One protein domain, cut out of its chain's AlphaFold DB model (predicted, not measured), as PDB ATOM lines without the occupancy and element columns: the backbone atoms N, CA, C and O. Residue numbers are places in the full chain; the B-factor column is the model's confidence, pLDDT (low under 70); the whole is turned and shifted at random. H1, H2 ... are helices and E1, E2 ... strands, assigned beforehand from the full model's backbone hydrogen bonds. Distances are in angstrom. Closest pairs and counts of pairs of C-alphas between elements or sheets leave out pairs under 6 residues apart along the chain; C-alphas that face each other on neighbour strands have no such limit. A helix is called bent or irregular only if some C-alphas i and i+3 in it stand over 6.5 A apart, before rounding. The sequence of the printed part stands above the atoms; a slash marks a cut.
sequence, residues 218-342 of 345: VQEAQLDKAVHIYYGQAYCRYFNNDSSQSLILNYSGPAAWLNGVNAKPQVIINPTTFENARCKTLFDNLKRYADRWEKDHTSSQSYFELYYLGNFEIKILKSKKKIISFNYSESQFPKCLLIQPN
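This is residues 218 to 342 of the 345 residues of an uncharacterized protein of Lactobacillus crispatus CTV-05 (UniProt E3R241). A strongly twisted sheet of six strands, with sharp bends in E1 and E5, folds round towards a small, incompletely closed barrel in which edge strands E4 and E6 come near each other. The long helix H2 packs beside E1, E2 and E7, short helices H1 and H3 lie near its first residues, and small strand E3 lies far from H2. The 125 printed residues run E1 E2 E3 E4 H1 H2 E5 E6 H3 E7; the class is mixed, and the branched sheet's neighbour pairs are antiparallel. The whole is compact and rounded, with a radius of gyration of the C-alphas of 14.0 A and spans of 37 by 32 by 31 A.

Start at Val 218 and go to residues 222 to 223, which pair in parallel with residues 256 to 257 of E3, residues 255 to 257. E1, residues 228 to 238, bends by 75 degrees at 233 and forms a hairpin with E2, residues 247 to 251, where N 235 and O 250 are 2.9 A apart. On the other side of E2 from E1 is its antiparallel neighbour E4, residues 266 to 269, with N 249 and O 267 within hydrogen-bond range at 2.9 A. H1, residues 271 to 274, is not on the sheet; it touches residues 280 to 283 of H2, residues 277 to 295, the closest C-alphas being Phe 274 and Lys 280, 5.4 A apart. H2 is on the sheet, its C-alpha 290 lying 4.3 A from C-alpha 237 of E1. E5, residues 304 to 316, bends by 92 degrees at 309; it is antiparallel to E1, with N 230 and O 308 at 2.8 A, and forms a hairpin with E6, residues 322 to 327, with N 313 and O 325 at 2.8 A. H3, residues 333 to 336, is on the same face as H2 at a height over the sheet of 6.8 A. E7, residues 337 to 341, is antiparallel to E5, with N 307 and O 338 at 2.8 A, on the other side of E5 from E1. In H2, 13 of 15 O i to N i+4 pairs are within hydrogen-bond range; H1 and H3 are too short for such a pair.

Find C-alpha 228 at (-45.522, 22.290, 0.359), where E1 begins its 27.0 A. E2 spans 13.2 A, E3 6.5 A, E4 9.6 A and H1 5.4 A. From C-alpha 277 at (-21.852, 12.136, 8.038), H2 runs 27.8 A; it is irregular, with C-alphas 278 and 281 7.1 A apart. E5 spans 27.4 A, E6 14.5 A and H3 5.1 A; E7 spans 13.5 A, ending at C-alpha 341, (-27.195, 32.444, 3.445).

The C-alphas of Gly 260 and Ala 277 are the two farthest apart, at 40.3 A. The printed part has no cut, and no link is long. Look for pLDDT under 70 at residues 241 to 244, 277 to 278 and 342; the mean of the printed part is 86.5.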
ATOM      1  N   VAL A 218     -43.800  31.517   4.291       92.06
ATOM      2  CA  VAL A 218     -44.414  31.181   5.588       92.06
ATOM      3  C   VAL A 218     -45.227  32.327   6.184       92.06
ATOM      4  O   VAL A 218     -46.333  32.094   6.657       92.06
ATOM      5  N   GLN A 219     -44.721  33.560   6.142       87.94
ATOM      6  CA  GLN A 219     -45.423  34.718   6.708       87.94
ATOM      7  C   GLN A 219     -46.607  35.208   5.853       87.94
ATOM      8  O   GLN A 219     -47.415  35.995   6.335       87.94
ATOM      9  N   GLU A 220     -46.705  34.779   4.595       88.25
ATOM     10  CA  GLU A 220     -47.759  35.197   3.654       88.25
ATOM     11  C   GLU A 220     -48.783  34.080   3.405       88.25
ATOM     12  O   GLU A 220     -49.849  34.317   2.840       88.25
ATOM     13  N   ALA A 221     -48.468  32.855   3.826       84.19
ATOM     14  CA  ALA A 221     -49.305  31.688   3.635       84.19
ATOM     15  C   ALA A 221     -50.199  31.429   4.850       84.19
ATOM     16  O   ALA A 221     -49.793  31.563   6.006       84.19
ATOM     17  N   GLN A 222     -51.412  30.957   4.572       87.75
ATOM     18  CA  GLN A 222     -52.203  30.249   5.563       87.75
ATOM     19  C   GLN A 222     -51.671  28.819   5.660       87.75
ATOM     20  O   GLN A 222     -51.767  28.052   4.705       87.75
ATOM     21  N   LEU A 223     -51.077  28.478   6.800       88.88
ATOM     22  CA  LEU A 223     -50.514  27.156   7.042       88.88
ATOM     23  C   LEU A 223     -51.620  26.133   7.301       88.88
ATOM     24  O   LEU A 223     -52.591  26.400   8.020       88.88
ATOM     25  N   ASP A 224     -51.426  24.941   6.753       81.25
ATOM     26  CA  ASP A 224     -52.340  23.819   6.871       81.25
ATOM     27  C   ASP A 224     -51.579  22.479   6.973       81.25
ATOM     28  O   ASP A 224     -50.379  22.417   7.259       81.25
ATOM     29  N   LYS A 225     -52.310  21.374   6.794       82.31
ATOM     30  CA  LYS A 225     -51.756  20.013   6.833       82.31
ATOM     31  C   LYS A 225     -51.230  19.536   5.474       82.31
ATOM     32  O   LYS A 225     -50.801  18.384   5.380       82.31
ATOM     33  N   ALA A 226     -51.288  20.360   4.433       83.12
ATOM     34  CA  ALA A 226     -50.821  20.001   3.107       83.12
ATOM     35  C   ALA A 226     -49.297  20.148   3.008       83.12
ATOM     36  O   ALA A 226     -48.673  20.977   3.678       83.12
ATOM     37  N   VAL A 227     -48.696  19.283   2.189       83.81
ATOM     38  CA  VAL A 227     -47.251  19.276   1.961       83.81
ATOM     39  C   VAL A 227     -46.907  20.301   0.885       83.81
ATOM     40  O   VAL A 227     -47.379  20.200  -0.247       83.81
ATOM     41  N   HIS A 228     -46.054  21.255   1.244       86.56
ATOM     42  CA  HIS A 228     -45.522  22.290   0.359       86.56
ATOM     43  C   HIS A 228     -44.019  22.463   0.600       86.56
ATOM     44  O   HIS A 228     -43.468  21.923   1.562       86.56
ATOM     45  N   ILE A 229     -43.363  23.250  -0.254       88.88
ATOM     46  CA  ILE A 229     -42.053  23.825   0.052       88.88
ATOM     47  C   ILE A 229     -42.290  25.185   0.704       88.88
ATOM     48  O   ILE A 229     -42.574  26.188   0.046       88.88
ATOM     49  N   TYR A 230     -42.205  25.211   2.024       91.50
ATOM     50  CA  TYR A 230     -42.325  26.424   2.812       91.50
ATOM     51  C   TYR A 230     -40.993  27.155   2.864       91.50
ATOM     52  O   TYR A 230     -39.969  26.543   3.163       91.50
ATOM     53  N   TYR A 231     -40.996  28.460   2.609       93.50
ATOM     54  CA  TYR A 231     -39.777  29.263   2.643       93.50
ATOM     55  C   TYR A 231     -39.950  30.577   3.399       93.50
ATOM     56  O   TYR A 231     -41.063  31.075   3.581       93.50
ATOM     57  N   GLY A 232     -38.840  31.134   3.863       92.88
ATOM     58  CA  GLY A 232     -38.806  32.423   4.531       92.88
ATOM     59  C   GLY A 232     -37.569  32.589   5.401       92.88
ATOM     60  O   GLY A 232     -36.848  31.638   5.709       92.88
ATOM     61  N   GLN A 233     -37.373  33.818   5.872       94.25
ATOM     62  CA  GLN A 233     -36.311  34.123   6.817       94.25
ATOM     63  C   GLN A 233     -36.495  33.340   8.125       94.25
ATOM     64  O   GLN A 233     -37.585  33.297   8.705       94.25
ATOM     65  N   ALA A 234     -35.401  32.767   8.607       96.62
ATOM     66  CA  ALA A 234     -35.326  31.940   9.795       96.62
ATOM     67  C   ALA A 234     -34.066  32.249  10.612       96.62
ATOM     68  O   ALA A 234     -33.160  32.957  10.167       96.62
ATOM     69  N   TYR A 235     -34.044  31.722  11.832       96.00
ATOM     70  CA  TYR A 235     -32.912  31.785  12.745       96.00
ATOM     71  C   TYR A 235     -32.867  30.533  13.630       96.00
ATOM     72  O   TYR A 235     -33.875  29.844  13.830       96.00
ATOM     73  N   CYS A 236     -31.688  30.264  14.188       95.38
ATOM     74  CA  CYS A 236     -31.463  29.214  15.177       95.38
ATOM     75  C   CYS A 236     -30.987  29.824  16.490       95.38
ATOM     76  O   CYS A 236     -30.326  30.855  16.484       95.38
ATOM     77  N   ARG A 237     -31.303  29.167  17.603       93.75
ATOM     78  CA  ARG A 237     -30.785  29.488  18.942       93.75
ATOM     79  C   ARG A 237     -30.641  28.222  19.774       93.75
ATOM     80  O   ARG A 237     -31.261  27.209  19.437       93.75
ATOM     81  N   TYR A 238     -29.884  28.270  20.863       92.88
ATOM     82  CA  TYR A 238     -29.744  27.105  21.738       92.88
ATOM     83  C   TYR A 238     -31.040  26.818  22.512       92.88
ATOM     84  O   TYR A 238     -31.746  27.725  22.968       92.88
ATOM     85  N   PHE A 239     -31.384  25.537  22.652       87.19
ATOM     86  CA  PHE A 239     -32.454  25.111  23.548       87.19
ATOM     87  C   PHE A 239     -31.933  25.162  24.994       87.19
ATOM     88  O   PHE A 239     -30.968  24.486  25.329       87.19
ATOM     89  N   ASN A 240     -32.568  25.969  25.850       73.94
ATOM     90  CA  ASN A 240     -32.234  26.140  27.276       73.94
ATOM     91  C   ASN A 240     -30.813  26.652  27.599       73.94
ATOM     92  O   ASN A 240     -30.349  26.437  28.714       73.94
ATOM     93  N   ASN A 241     -30.136  27.344  26.673       62.31
ATOM     94  CA  ASN A 241     -28.767  27.871  26.844       62.31
ATOM     95  C   ASN A 241     -27.706  26.818  27.223       62.31
ATOM     96  O   ASN A 241     -26.584  27.176  27.577       62.31
ATOM     97  N   ASP A 242     -28.034  25.531  27.122       58.50
ATOM     98  CA  ASP A 242     -27.061  24.458  27.231       58.50
ATOM     99  C   ASP A 242     -26.408  24.305  25.855       58.50
ATOM    100  O   ASP A 242     -27.023  23.843  24.888       58.50
ATOM    101  N   SER A 243     -25.161  24.762  25.752       55.19
ATOM    102  CA  SER A 243     -24.371  24.774  24.518       55.19
ATOM    103  C   SER A 243     -24.074  23.372  23.971       55.19
ATOM    104  O   SER A 243     -23.461  23.243  22.904       55.19
ATOM    105  N   SER A 244     -24.496  22.317  24.682       57.25
ATOM    106  CA  SER A 244     -24.046  20.962  24.419       57.25
ATOM    107  C   SER A 244     -24.940  20.094  23.536       57.25
ATOM    108  O   SER A 244     -24.362  19.186  22.947       57.25
ATOM    109  N   GLN A 245     -26.260  20.301  23.347       75.06
ATOM    110  CA  GLN A 245     -27.033  19.302  22.568       75.06
ATOM    111  C   GLN A 245     -28.074  19.821  21.561       75.06
ATOM    112  O   GLN A 245     -27.926  19.515  20.383       75.06
ATOM    113  N   SER A 246     -29.103  20.589  21.932       88.75
ATOM    114  CA  SER A 246     -30.248  20.831  21.022       88.75
ATOM    115  C   SER A 246     -30.420  22.287  20.586       88.75
ATOM    116  O   SER A 246     -30.169  23.218  21.350       88.75
ATOM    117  N   LEU A 247     -30.903  22.491  19.359       93.38
ATOM    118  CA  LEU A 247     -31.200  23.809  18.791       93.38
ATOM    119  C   LEU A 247     -32.713  24.025  18.677       93.38
ATOM    120  O   LEU A 247     -33.476  23.074  18.547       93.38
ATOM    121  N   ILE A 248     -33.161  25.279  18.673       94.00
ATOM    122  CA  ILE A 248     -34.518  25.646  18.251       94.00
ATOM    123  C   ILE A 248     -34.420  26.388  16.924       94.00
ATOM    124  O   ILE A 248     -33.902  27.506  16.876       94.00
ATOM    125  N   LEU A 249     -34.972  25.790  15.872       96.12
ATOM    126  CA  LEU A 249     -35.137  26.422  14.567       96.12
ATOM    127  C   LEU A 249     -36.487  27.137  14.517       96.12
ATOM    128  O   LEU A 249     -37.522  26.539  14.817       96.12
ATOM    129  N   ASN A 250     -36.470  28.413  14.143       96.12
ATOM    130  CA  ASN A 250     -37.655  29.262  14.055       96.12
ATOM    131  C   ASN A 250     -37.696  29.964  12.702       96.12
ATOM    132  O   ASN A 250     -36.684  30.512  12.265       96.12
ATOM    133  N   TYR A 251     -38.884  30.077  12.110       96.44
ATOM    134  CA  TYR A 251     -39.120  31.176  11.174       96.44
ATOM    135  C   TYR A 251     -39.165  32.508  11.939       96.44
ATOM    136  O   TYR A 251     -39.592  32.573  13.097       96.44
ATOM    137  N   SER A 252     -38.707  33.591  11.307       93.25
ATOM    138  CA  SER A 252     -38.528  34.889  11.970       93.25
ATOM    139  C   SER A 252     -39.849  35.543  12.384       93.25
ATOM    140  O   SER A 252     -39.922  36.185  13.439       93.25
ATOM    141  N   GLY A 253     -40.899  35.336  11.585       90.56
ATOM    142  CA  GLY A 253     -42.219  35.942  11.741       90.56
ATOM    143  C   GLY A 253     -43.310  34.935  12.115       90.56
ATOM    144  O   GLY A 253     -43.140  33.731  11.909       90.56
ATOM    145  N   PRO A 254     -44.423  35.410  12.698       91.69
ATOM    146  CA  PRO A 254     -45.576  34.566  12.960       91.69
ATOM    147  C   PRO A 254     -46.274  34.186  11.646       91.69
ATOM    148  O   PRO A 254     -46.229  34.940  10.675       91.69
ATOM    149  N   ALA A 255     -46.913  33.020  11.632       92.19
ATOM    150  CA  ALA A 255     -47.723  32.540  10.523       92.19
ATOM    151  C   ALA A 255     -49.113  32.144  11.028       92.19
ATOM    152  O   ALA A 255     -49.265  31.653  12.154       92.19
ATOM    153  N   ALA A 256     -50.123  32.350  10.185       90.69
ATOM    154  CA  ALA A 256     -51.499  32.004  10.498       90.69
ATOM    155  C   ALA A 256     -51.767  30.531  10.163       90.69
ATOM    156  O   ALA A 256     -51.523  30.085   9.048       90.69
ATOM    157  N   TRP A 257     -52.311  29.783  11.117       87.88
ATOM    158  CA  TRP A 257     -52.798  28.420  10.920       87.88
ATOM    159  C   TRP A 257     -54.298  28.426  10.607       87.88
ATOM    160  O   TRP A 257     -55.061  29.192  11.208       87.88
ATOM    161  N   LEU A 258     -54.741  27.538   9.712       73.44
ATOM    162  CA  LEU A 258     -56.158  27.267   9.451       73.44
ATOM    163  C   LEU A 258     -56.853  26.925  10.789       73.44
ATOM    164  O   LEU A 258     -56.567  25.877  11.361       73.44
ATOM    165  N   ASN A 259     -57.710  27.824  11.305       71.62
ATOM    166  CA  ASN A 259     -58.359  27.841  12.642       71.62
ATOM    167  C   ASN A 259     -57.813  28.862  13.674       71.62
ATOM    168  O   ASN A 259     -58.082  28.733  14.869       71.62
ATOM    169  N   GLY A 260     -57.078  29.892  13.242       78.81
ATOM    170  CA  GLY A 260     -56.894  31.131  14.020       78.81
ATOM    171  C   GLY A 260     -55.715  31.159  15.000       78.81
ATOM    172  O   GLY A 260     -55.572  32.119  15.752       78.81
ATOM    173  N   VAL A 261     -54.843  30.144  14.999       87.19
ATOM    174  CA  VAL A 261     -53.568  30.221  15.734       87.19
ATOM    175  C   VAL A 261     -52.588  31.063  14.921       87.19
ATOM    176  O   VAL A 261     -52.329  30.742  13.767       87.19
ATOM    177  N   ASN A 262     -52.021  32.103  15.530       90.62
ATOM    178  CA  ASN A 262     -50.980  32.928  14.922       90.62
ATOM    179  C   ASN A 262     -49.707  32.857  15.773       90.62
ATOM    180  O   ASN A 262     -49.653  33.405  16.875       90.62
ATOM    181  N   ALA A 263     -48.702  32.122  15.303       90.81
ATOM    182  CA  ALA A 263     -47.469  31.884  16.051       90.81
ATOM    183  C   ALA A 263     -46.289  31.673  15.101       90.81
ATOM    184  O   ALA A 263     -46.481  31.324  13.943       90.81
ATOM    185  N   LYS A 264     -45.060  31.859  15.593       93.50
ATOM    186  CA  LYS A 264     -43.853  31.513  14.829       93.50
ATOM    187  C   LYS A 264     -43.762  29.990  14.701       93.50
ATOM    188  O   LYS A 264     -43.727  29.326  15.745       93.50
ATOM    189  N   PRO A 265     -43.734  29.424  13.482       95.75
ATOM    190  CA  PRO A 265     -43.481  28.002  13.324       95.75
ATOM    191  C   PRO A 265     -42.077  27.659  13.821       95.75
ATOM    192  O   PRO A 265     -41.104  28.341  13.482       95.75
ATOM    193  N   GLN A 266     -41.983  26.621  14.652       95.25
ATOM    194  CA  GLN A 266     -40.738  26.262  15.327       95.25
ATOM    195  C   GLN A 266     -40.582  24.758  15.562       95.25
ATOM    196  O   GLN A 266     -41.555  24.002  15.663       95.25
ATOM    197  N   VAL A 267     -39.336  24.323  15.706       93.75
ATOM    198  CA  VAL A 267     -38.984  22.929  15.978       93.75
ATOM    199  C   VAL A 267     -37.723  22.842  16.826       93.75
ATOM    200  O   VAL A 267     -36.799  23.638  16.664       93.75
ATOM    201  N   ILE A 268     -37.707  21.877  17.746       91.19
ATOM    202  CA  ILE A 268     -36.508  21.511  18.500       91.19
ATOM    203  C   ILE A 268     -35.752  20.477  17.675       91.19
ATOM    204  O   ILE A 268     -36.317  19.467  17.263       91.19
ATOM    205  N   ILE A 269     -34.481  20.751  17.433       89.50
ATOM    206  CA  ILE A 269     -33.581  19.941  16.631       89.50
ATOM    207  C   ILE A 269     -32.586  19.277  17.571       89.50
ATOM    208  O   ILE A 269     -31.770  19.961  18.191       89.50
ATOM    209  N   ASN A 270     -32.646  17.950  17.641       86.50
ATOM    210  CA  ASN A 270     -31.672  17.151  18.372       86.50
ATOM    211  C   ASN A 270     -30.462  16.861  17.464       86.50
ATOM    212  O   ASN A 270     -30.638  16.625  16.266       86.50
ATOM    213  N   PRO A 271     -29.239  16.820  18.013       86.12
ATOM    214  CA  PRO A 271     -28.027  16.572  17.232       86.12
ATOM    215  C   PRO A 271     -28.008  15.143  16.675       86.12
ATOM    216  O   PRO A 271     -27.554  14.920  15.553       86.12
ATOM    217  N   THR A 272     -28.601  14.202  17.416       84.31
ATOM    218  CA  THR A 272     -28.763  12.786  17.058       84.31
ATOM    219  C   THR A 272     -29.501  12.591  15.735       84.31
ATOM    220  O   THR A 272     -29.177  11.701  14.955       84.31
ATOM    221  N   THR A 273     -30.435  13.489  15.407       81.19
ATOM    222  CA  THR A 273     -31.167  13.495  14.132       81.19
ATOM    223  C   THR A 273     -30.251  13.780  12.921       81.19
ATOM    224  O   THR A 273     -30.635  13.515  11.783       81.19
ATOM    225  N   PHE A 274     -29.026  14.284  13.139       82.94
ATOM    226  CA  PHE A 274     -28.076  14.729  12.107       82.94
ATOM    227  C   PHE A 274     -26.722  13.989  12.149       82.94
ATOM    228  O   PHE A 274     -25.806  14.365  11.418       82.94
ATOM    229  N   GLU A 275     -26.585  12.929  12.955       70.00
ATOM    230  CA  GLU A 275     -25.305  12.236  13.204       70.00
ATOM    231  C   GLU A 275     -24.693  11.540  11.981       70.00
ATOM    232  O   GLU A 275     -23.474  11.376  11.901       70.00
ATOM    233  N   ASN A 276     -25.502  11.170  10.985       71.81
ATOM    234  CA  ASN A 276     -24.975  10.618   9.738       71.81
ATOM    235  C   ASN A 276     -24.071  11.651   9.045       71.81
ATOM    236  O   ASN A 276     -24.485  12.791   8.827       71.81
ATOM    237  N   ALA A 277     -22.873  11.240   8.608       55.50
ATOM    238  CA  ALA A 277     -21.852  12.136   8.038       55.50
ATOM    239  C   ALA A 277     -22.372  13.066   6.921       55.50
ATOM    240  O   ALA A 277     -21.899  14.188   6.780       55.50
ATOM    241  N   ARG A 278     -23.393  12.637   6.163       62.59
ATOM    242  CA  ARG A 278     -24.034  13.432   5.100       62.59
ATOM    243  C   ARG A 278     -24.885  14.612   5.604       62.59
ATOM    244  O   ARG A 278     -25.187  15.499   4.819       62.59
ATOM    245  N   CYS A 279     -25.300  14.615   6.871       75.94
ATOM    246  CA  CYS A 279     -26.199  15.618   7.464       75.94
ATOM    247  C   CYS A 279     -25.517  16.479   8.539       75.94
ATOM    248  O   CYS A 279     -26.027  17.548   8.876       75.94
ATOM    249  N   LYS A 280     -24.340  16.061   9.022       82.56
ATOM    250  CA  LYS A 280     -23.563  16.781  10.039       82.56
ATOM    251  C   LYS A 280     -23.247  18.223   9.630       82.56
ATOM    252  O   LYS A 280     -23.431  19.135  10.425       82.56
ATOM    253  N   THR A 281     -22.890  18.453   8.364       84.81
ATOM    254  CA  THR A 281     -22.611  19.799   7.831       84.81
ATOM    255  C   THR A 281     -23.803  20.749   7.959       84.81
ATOM    256  O   THR A 281     -23.621  21.929   8.250       84.81
ATOM    257  N   LEU A 282     -25.030  20.256   7.758       88.19
ATOM    258  CA  LEU A 282     -26.232  21.072   7.932       88.19
ATOM    259  C   LEU A 282     -26.398  21.470   9.402       88.19
ATOM    260  O   LEU A 282     -26.625  22.643   9.688       88.19
ATOM    261  N   PHE A 283     -26.224  20.526  10.327       90.62
ATOM    262  CA  PHE A 283     -26.290  20.814  11.759       90.62
ATOM    263  C   PHE A 283     -25.204  21.801  12.206       90.62
ATOM    264  O   PHE A 283     -25.513  22.779  12.882       90.62
ATOM    265  N   ASP A 284     -23.958  21.609  11.766       89.69
ATOM    266  CA  ASP A 284     -22.846  22.517  12.068       89.69
ATOM    267  C   ASP A 284     -23.129  23.942  11.562       89.69
ATOM    268  O   ASP A 284     -22.843  24.923  12.251       89.69
ATOM    269  N   ASN A 285     -23.750  24.079  10.386       90.88
ATOM    270  CA  ASN A 285     -24.175  25.381   9.877       90.88
ATOM    271  C   ASN A 285     -25.288  26.003  10.733       90.88
ATOM    272  O   ASN A 285     -25.201  27.184  11.069       90.88
ATOM    273  N   LEU A 286     -26.305  25.232  11.135       93.44
ATOM    274  CA  LEU A 286     -27.355  25.712  12.043       93.44
ATOM    275  C   LEU A 286     -26.775  26.149  13.396       93.44
ATOM    276  O   LEU A 286     -27.194  27.171  13.938       93.44
ATOM    277  N   LYS A 287     -25.773  25.424  13.908       92.75
ATOM    278  CA  LYS A 287     -25.042  25.782  15.127       92.75
ATOM    279  C   LYS A 287     -24.292  27.107  14.972       92.75
ATOM    280  O   LYS A 287     -24.412  27.964  15.837       92.75
ATOM    281  N   ARG A 288     -23.612  27.341  13.842       92.31
ATOM    282  CA  ARG A 288     -22.963  28.638  13.552       92.31
ATOM    283  C   ARG A 288     -23.959  29.799  13.549       92.31
ATOM    284  O   ARG A 288     -23.620  30.885  14.015       92.31
ATOM    285  N   TYR A 289     -25.169  29.593  13.028       94.06
ATOM    286  CA  TYR A 289     -26.223  30.608  13.106       94.06
ATOM    287  C   TYR A 289     -26.710  30.824  14.539       94.06
ATOM    288  O   TYR A 289     -26.914  31.973  14.915       94.06
ATOM    289  N   ALA A 290     -26.823  29.766  15.347       93.75
ATOM    290  CA  ALA A 290     -27.107  29.900  16.774       93.75
ATOM    291  C   ALA A 290     -26.014  30.702  17.498       93.75
ATOM    292  O   ALA A 290     -26.330  31.657  18.195       93.75
ATOM    293  N   ASP A 291     -24.733  30.409  17.262       91.88
ATOM    294  CA  ASP A 291     -23.618  31.156  17.863       91.88
ATOM    295  C   ASP A 291     -23.645  32.649  17.500       91.88
ATOM    296  O   ASP A 291     -23.342  33.504  18.332       91.88
ATOM    297  N   ARG A 292     -23.997  32.982  16.252       92.69
ATOM    298  CA  ARG A 292     -24.160  34.378  15.810       92.69
ATOM    299  C   ARG A 292     -25.370  35.033  16.461       92.69
ATOM    300  O   ARG A 292     -25.255  36.162  16.925       92.69
ATOM    301  N   TRP A 293     -26.486  34.312  16.542       92.69
ATOM    302  CA  TRP A 293     -27.708  34.779  17.184       92.69
ATOM    303  C   TRP A 293     -27.495  35.135  18.657       92.69
ATOM    304  O   TRP A 293     -27.915  36.207  19.086       92.69
ATOM    305  N   GLU A 294     -26.816  34.270  19.416       91.56
ATOM    306  CA  GLU A 294     -26.527  34.529  20.833       91.56
ATOM    307  C   GLU A 294     -25.589  35.731  21.027       91.56
ATOM    308  O   GLU A 294     -25.693  36.437  22.027       91.56
ATOM    309  N   LYS A 295     -24.683  35.987  20.072       91.56
ATOM    310  CA  LYS A 295     -23.791  37.158  20.104       91.56
ATOM    311  C   LYS A 295     -24.523  38.451  19.763       91.56
ATOM    312  O   LYS A 295     -24.356  39.445  20.462       91.56
ATOM    313  N   ASP A 296     -25.286  38.449  18.674       89.44
ATOM    314  CA  ASP A 296     -26.037  39.606  18.199       89.44
ATOM    315  C   ASP A 296     -27.228  39.171  17.331       89.44
ATOM    316  O   ASP A 296     -27.109  38.880  16.138       89.44
ATOM    317  N   HIS A 297     -28.417  39.176  17.924       89.62
ATOM    318  CA  HIS A 297     -29.672  38.843  17.250       89.62
ATOM    319  C   HIS A 297     -30.216  39.979  16.360       89.62
ATOM    320  O   HIS A 297     -31.226  39.791  15.674       89.62
ATOM    321  N   THR A 298     -29.575  41.154  16.355       88.19
ATOM    322  CA  THR A 298     -29.907  42.274  15.459       88.19
ATOM    323  C   THR A 298     -29.122  42.220  14.146       88.19
ATOM    324  O   THR A 298     -29.587  42.742  13.130       88.19
ATOM    325  N   SER A 299     -27.982  41.522  14.131       85.75
ATOM    326  CA  SER A 299     -27.156  41.332  12.936       85.75
ATOM    327  C   SER A 299     -27.875  40.519  11.856       85.75
ATOM    328  O   SER A 299     -28.408  39.437  12.113       85.75
ATOM    329  N   SER A 300     -27.813  40.978  10.600       82.81
ATOM    330  CA  SER A 300     -28.324  40.230   9.438       82.81
ATOM    331  C   SER A 300     -27.647  38.867   9.253       82.81
ATOM    332  O   SER A 300     -28.256  37.960   8.679       82.81
ATOM    333  N   GLN A 301     -26.429  38.695   9.776       85.25
ATOM    334  CA  GLN A 301     -25.659  37.450   9.698       85.25
ATOM    335  C   GLN A 301     -26.192  36.339  10.614       85.25
ATOM    336  O   GLN A 301     -25.806  35.176  10.444       85.25
ATOM    337  N   SER A 302     -27.071  36.687  11.558       89.81
ATOM    338  CA  SER A 302     -27.748  35.761  12.477       89.81
ATOM    339  C   SER A 302     -28.991  35.111  11.860       89.81
ATOM    340  O   SER A 302     -29.580  34.208  12.451       89.81
ATOM    341  N   TYR A 303     -29.366  35.537  10.652       92.12
ATOM    342  CA  TYR A 303     -30.524  35.047   9.913       92.12
ATOM    343  C   TYR A 303     -30.104  34.363   8.609       92.12
ATOM    344  O   TYR A 303     -29.054  34.649   8.027       92.12
ATOM    345  N   PHE A 304     -30.970  33.485   8.120       93.06
ATOM    346  CA  PHE A 304     -30.819  32.776   6.851       93.06
ATOM    347  C   PHE A 304     -32.182  32.543   6.201       93.06
ATOM    348  O   PHE A 304     -33.216  32.699   6.849       93.06
ATOM    349  N   GLU A 305     -32.189  32.184   4.921       93.25
ATOM    350  CA  GLU A 305     -33.391  31.693   4.247       93.25
ATOM    351  C   GLU A 305     -33.525  30.194   4.547       93.25
ATOM    352  O   GLU A 305     -32.574  29.430   4.353       93.25
ATOM    353  N   LEU A 306     -34.682  29.772   5.056       95.38
ATOM    354  CA  LEU A 306     -34.988  28.370   5.320       95.38
ATOM    355  C   LEU A 306     -36.038  27.872   4.339       95.38
ATOM    356  O   LEU A 306     -37.143  28.407   4.312       95.38
ATOM    357  N   TYR A 307     -35.732  26.773   3.663       93.69
ATOM    358  CA  TYR A 307     -36.682  25.974   2.902       93.69
ATOM    359  C   TYR A 307     -37.001  24.693   3.659       93.69
ATOM    360  O   TYR A 307     -36.098  23.978   4.103       93.69
ATOM    361  N   TYR A 308     -38.287  24.393   3.768       92.12
ATOM    362  CA  TYR A 308     -38.807  23.199   4.407       92.12
ATOM    363  C   TYR A 308     -39.830  22.517   3.501       92.12
ATOM    364  O   TYR A 308     -40.901  23.063   3.242       92.12
ATOM    365  N   LEU A 309     -39.508  21.309   3.042       88.50
ATOM    366  CA  LEU A 309     -40.460  20.428   2.370       88.50
ATOM    367  C   LEU A 309     -41.212  19.614   3.423       88.50
ATOM    368  O   LEU A 309     -40.632  18.746   4.071       88.50
ATOM    369  N   GLY A 310     -42.499  19.875   3.594       87.75
ATOM    370  CA  GLY A 310     -43.306  19.167   4.579       87.75
ATOM    371  C   GLY A 310     -44.593  19.904   4.894       87.75
ATOM    372  O   GLY A 310     -45.090  20.663   4.069       87.75
ATOM    373  N   ASN A 311     -45.141  19.662   6.078       89.06
ATOM    374  CA  ASN A 311     -46.334  20.325   6.592       89.06
ATOM    375  C   ASN A 311     -46.134  20.715   8.064       89.06
ATOM    376  O   ASN A 311     -45.138  20.355   8.691       89.06
ATOM    377  N   PHE A 312     -47.067  21.478   8.625       91.25
ATOM    378  CA  PHE A 312     -47.013  21.842  10.041       91.25
ATOM    379  C   PHE A 312     -48.129  21.154  10.830       91.25
ATOM    380  O   PHE A 312     -49.058  20.564  10.279       91.25
ATOM    381  N   GLU A 313     -48.027  21.222  12.151       91.94
ATOM    382  CA  GLU A 313     -49.052  20.775  13.082       91.94
ATOM    383  C   GLU A 313     -49.154  21.715  14.287       91.94
ATOM    384  O   GLU A 313     -48.216  22.441  14.625       91.94
ATOM    385  N   ILE A 314     -50.299  21.683  14.971       92.06
ATOM    386  CA  ILE A 314     -50.470  22.394  16.237       92.06
ATOM    387  C   ILE A 314     -50.081  21.477  17.389       92.06
ATOM    388  O   ILE A 314     -50.736  20.462  17.621       92.06
ATOM    389  N   LYS A 315     -49.074  21.884  18.168       90.44
ATOM    390  CA  LYS A 315     -48.734  21.239  19.444       90.44
ATOM    391  C   LYS A 315     -49.264  22.061  20.608       90.44
ATOM    392  O   LYS A 315     -49.174  23.289  20.608       90.44
ATOM    393  N   ILE A 316     -49.793  21.375  21.614       89.88
ATOM    394  CA  ILE A 316     -50.200  21.976  22.885       89.88
ATOM    395  C   ILE A 316     -49.102  21.667  23.898       89.88
ATOM    396  O   ILE A 316     -48.857  20.508  24.227       89.88
ATOM    397  N   LEU A 317     -48.414  22.702  24.369       86.56
ATOM    398  CA  LEU A 317     -47.391  22.559  25.402       86.56
ATOM    399  C   LEU A 317     -48.032  22.252  26.763       86.56
ATOM    400  O   LEU A 317     -49.211  22.532  26.976       86.56
ATOM    401  N   LYS A 318     -47.240  21.768  27.732       86.75
ATOM    402  CA  LYS A 318     -47.697  21.559  29.126       86.75
ATOM    403  C   LYS A 318     -48.333  22.817  29.737       86.75
ATOM    404  O   LYS A 318     -49.270  22.720  30.517       86.75
ATOM    405  N   SER A 319     -47.879  24.000  29.316       87.25
ATOM    406  CA  SER A 319     -48.443  25.306  29.684       87.25
ATOM    407  C   SER A 319     -49.796  25.629  29.032       87.25
ATOM    408  O   SER A 319     -50.267  26.756  29.143       87.25
ATOM    409  N   LYS A 320     -50.407  24.689  28.299       87.44
ATOM    410  CA  LYS A 320     -51.609  24.866  27.460       87.44
ATOM    411  C   LYS A 320     -51.444  25.860  26.299       87.44
ATOM    412  O   LYS A 320     -52.394  26.100  25.556       87.44
ATOM    413  N   LYS A 321     -50.238  26.397  26.079       88.44
ATOM    414  CA  LYS A 321     -49.922  27.244  24.923       88.44
ATOM    415  C   LYS A 321     -49.909  26.405  23.644       88.44
ATOM    416  O   LYS A 321     -49.188  25.410  23.565       88.44
ATOM    417  N   LYS A 322     -50.674  26.834  22.638       90.38
ATOM    418  CA  LYS A 322     -50.628  26.287  21.275       90.38
ATOM    419  C   LYS A 322     -49.433  26.872  20.526       90.38
ATOM    420  O   LYS A 322     -49.211  28.081  20.571       90.38
ATOM    421  N   ILE A 323     -48.682  26.022  19.838       91.50
ATOM    422  CA  ILE A 323     -47.592  26.418  18.941       91.50
ATOM    423  C   ILE A 323     -47.788  25.765  17.576       91.50
ATOM    424  O   ILE A 323     -48.391  24.696  17.491       91.50
ATOM    425  N   ILE A 324     -47.247  26.392  16.535       94.06
ATOM    426  CA  ILE A 324     -47.119  25.783  15.210       94.06
ATOM    427  C   ILE A 324     -45.763  25.076  15.177       94.06
ATOM    428  O   ILE A 324     -44.734  25.697  15.448       94.06
ATOM    429  N   SER A 325     -45.759  23.774  14.906       93.12
ATOM    430  CA  SER A 325     -44.553  22.953  14.862       93.12
ATOM    431  C   SER A 325     -44.399  22.274  13.513       93.12
ATOM    432  O   SER A 325     -45.389  21.972  12.854       93.12
ATOM    433  N   PHE A 326     -43.156  22.050  13.099       92.56
ATOM    434  CA  PHE A 326     -42.844  21.258  11.914       92.56
ATOM    435  C   PHE A 326     -43.326  19.825  12.160       92.56
ATOM    436  O   PHE A 326     -43.094  19.280  13.243       92.56
ATOM    437  N   ASN A 327     -43.976  19.219  11.170       89.50
ATOM    438  CA  ASN A 327     -44.434  17.838  11.244       89.50
ATOM    439  C   ASN A 327     -43.535  16.958  10.366       89.50
ATOM    440  O   ASN A 327     -43.532  17.055   9.141       89.50
ATOM    441  N   TYR A 328     -42.713  16.123  10.998       82.75
ATOM    442  CA  TYR A 328     -41.656  15.387  10.312       82.75
ATOM    443  C   TYR A 328     -41.381  14.023  10.946       82.75
ATOM    444  O   TYR A 328     -41.613  13.807  12.134       82.75
ATOM    445  N   SER A 329     -40.813  13.122  10.142       78.50
ATOM    446  CA  SER A 329     -40.132  11.918  10.626       78.50
ATOM    447  C   SER A 329     -38.670  12.243  10.927       78.50
ATOM    448  O   SER A 329     -37.978  12.788  10.062       78.50
ATOM    449  N   GLU A 330     -38.177  11.887  12.118       74.94
ATOM    450  CA  GLU A 330     -36.790  12.168  12.525       74.94
ATOM    451  C   GLU A 330     -35.766  11.666  11.497       74.94
ATOM    452  O   GLU A 330     -34.847  12.392  11.131       74.94
ATOM    453  N   SER A 331     -35.969  10.473  10.927       72.06
ATOM    454  CA  SER A 331     -35.031   9.877   9.963       72.06
ATOM    455  C   SER A 331     -34.924  10.627   8.626       72.06
ATOM    456  O   SER A 331     -33.965  10.427   7.877       72.06
ATOM    457  N   GLN A 332     -35.900  11.477   8.300       75.06
ATOM    458  CA  GLN A 332     -35.985  12.196   7.025       75.06
ATOM    459  C   GLN A 332     -35.820  13.705   7.176       75.06
ATOM    460  O   GLN A 332     -35.577  14.386   6.180       75.06
ATOM    461  N   PHE A 333     -35.905  14.229   8.400       82.81
ATOM    462  CA  PHE A 333     -35.914  15.664   8.654       82.81
ATOM    463  C   PHE A 333     -34.742  16.422   8.021       82.81
ATOM    464  O   PHE A 333     -35.006  17.413   7.342       82.81
ATOM    465  N   PRO A 334     -33.478  15.948   8.093       82.88
ATOM    466  CA  PRO A 334     -32.371  16.655   7.449       82.88
ATOM    467  C   PRO A 334     -32.524  16.787   5.926       82.88
ATOM    468  O   PRO A 334     -32.072  17.768   5.350       82.88
ATOM    469  N   LYS A 335     -33.178  15.820   5.265       79.06
ATOM    470  CA  LYS A 335     -33.419  15.840   3.809       79.06
ATOM    471  C   LYS A 335     -34.547  16.793   3.410       79.06
ATOM    472  O   LYS A 335     -34.657  17.149   2.242       79.06
ATOM    473  N   CYS A 336     -35.382  17.174   4.373       84.75
ATOM    474  CA  CYS A 336     -36.511  18.076   4.181       84.75
ATOM    475  C   CYS A 336     -36.119  19.547   4.355       84.75
ATOM    476  O   CYS A 336     -36.966  20.415   4.167       84.75
ATOM    477  N   LEU A 337     -34.872  19.829   4.750       89.38
ATOM    478  CA  LEU A 337     -34.387  21.172   5.027       89.38
ATOM    479  C   LEU A 337     -33.309  21.583   4.029       89.38
ATOM    480  O   LEU A 337     -32.400  20.819   3.705       89.38
ATOM    481  N   LEU A 338     -33.368  22.841   3.619       90.00
ATOM    482  CA  LEU A 338     -32.279  23.530   2.948       90.00
ATOM    483  C   LEU A 338     -32.154  24.920   3.567       90.00
ATOM    484  O   LEU A 338     -33.149  25.619   3.740       90.00
ATOM    485  N   ILE A 339     -30.926  25.313   3.897       90.69
ATOM    486  CA  ILE A 339     -30.617  26.674   4.332       90.69
ATOM    487  C   ILE A 339     -29.750  27.349   3.279       90.69
ATOM    488  O   ILE A 339     -28.805  26.742   2.767       90.69
ATOM    489  N   GLN A 340     -30.063  28.600   2.975       87.31
ATOM    490  CA  GLN A 340     -29.245  29.463   2.133       87.31
ATOM    491  C   GLN A 340     -28.841  30.701   2.949       87.31
ATOM    492  O   GLN A 340     -29.658  31.221   3.719       87.31
ATOM    493  N   PRO A 341     -27.590  31.185   2.831       78.62
ATOM    494  CA  PRO A 341     -27.195  32.444   3.445       78.62
ATOM    495  C   PRO A 341     -28.143  33.563   3.023       78.62
ATOM    496  O   PRO A 341     -28.542  33.637   1.865       78.62
ATOM    497  N   ASN A 342     -28.490  34.446   3.959       64.44
ATOM    498  CA  ASN A 342     -29.278  35.622   3.626       64.44
ATOM    499  C   ASN A 342     -28.502  36.449   2.577       64.44
ATOM    500  O   ASN A 342     -27.358  36.816   2.861       64.44
TER     501      ASN A 342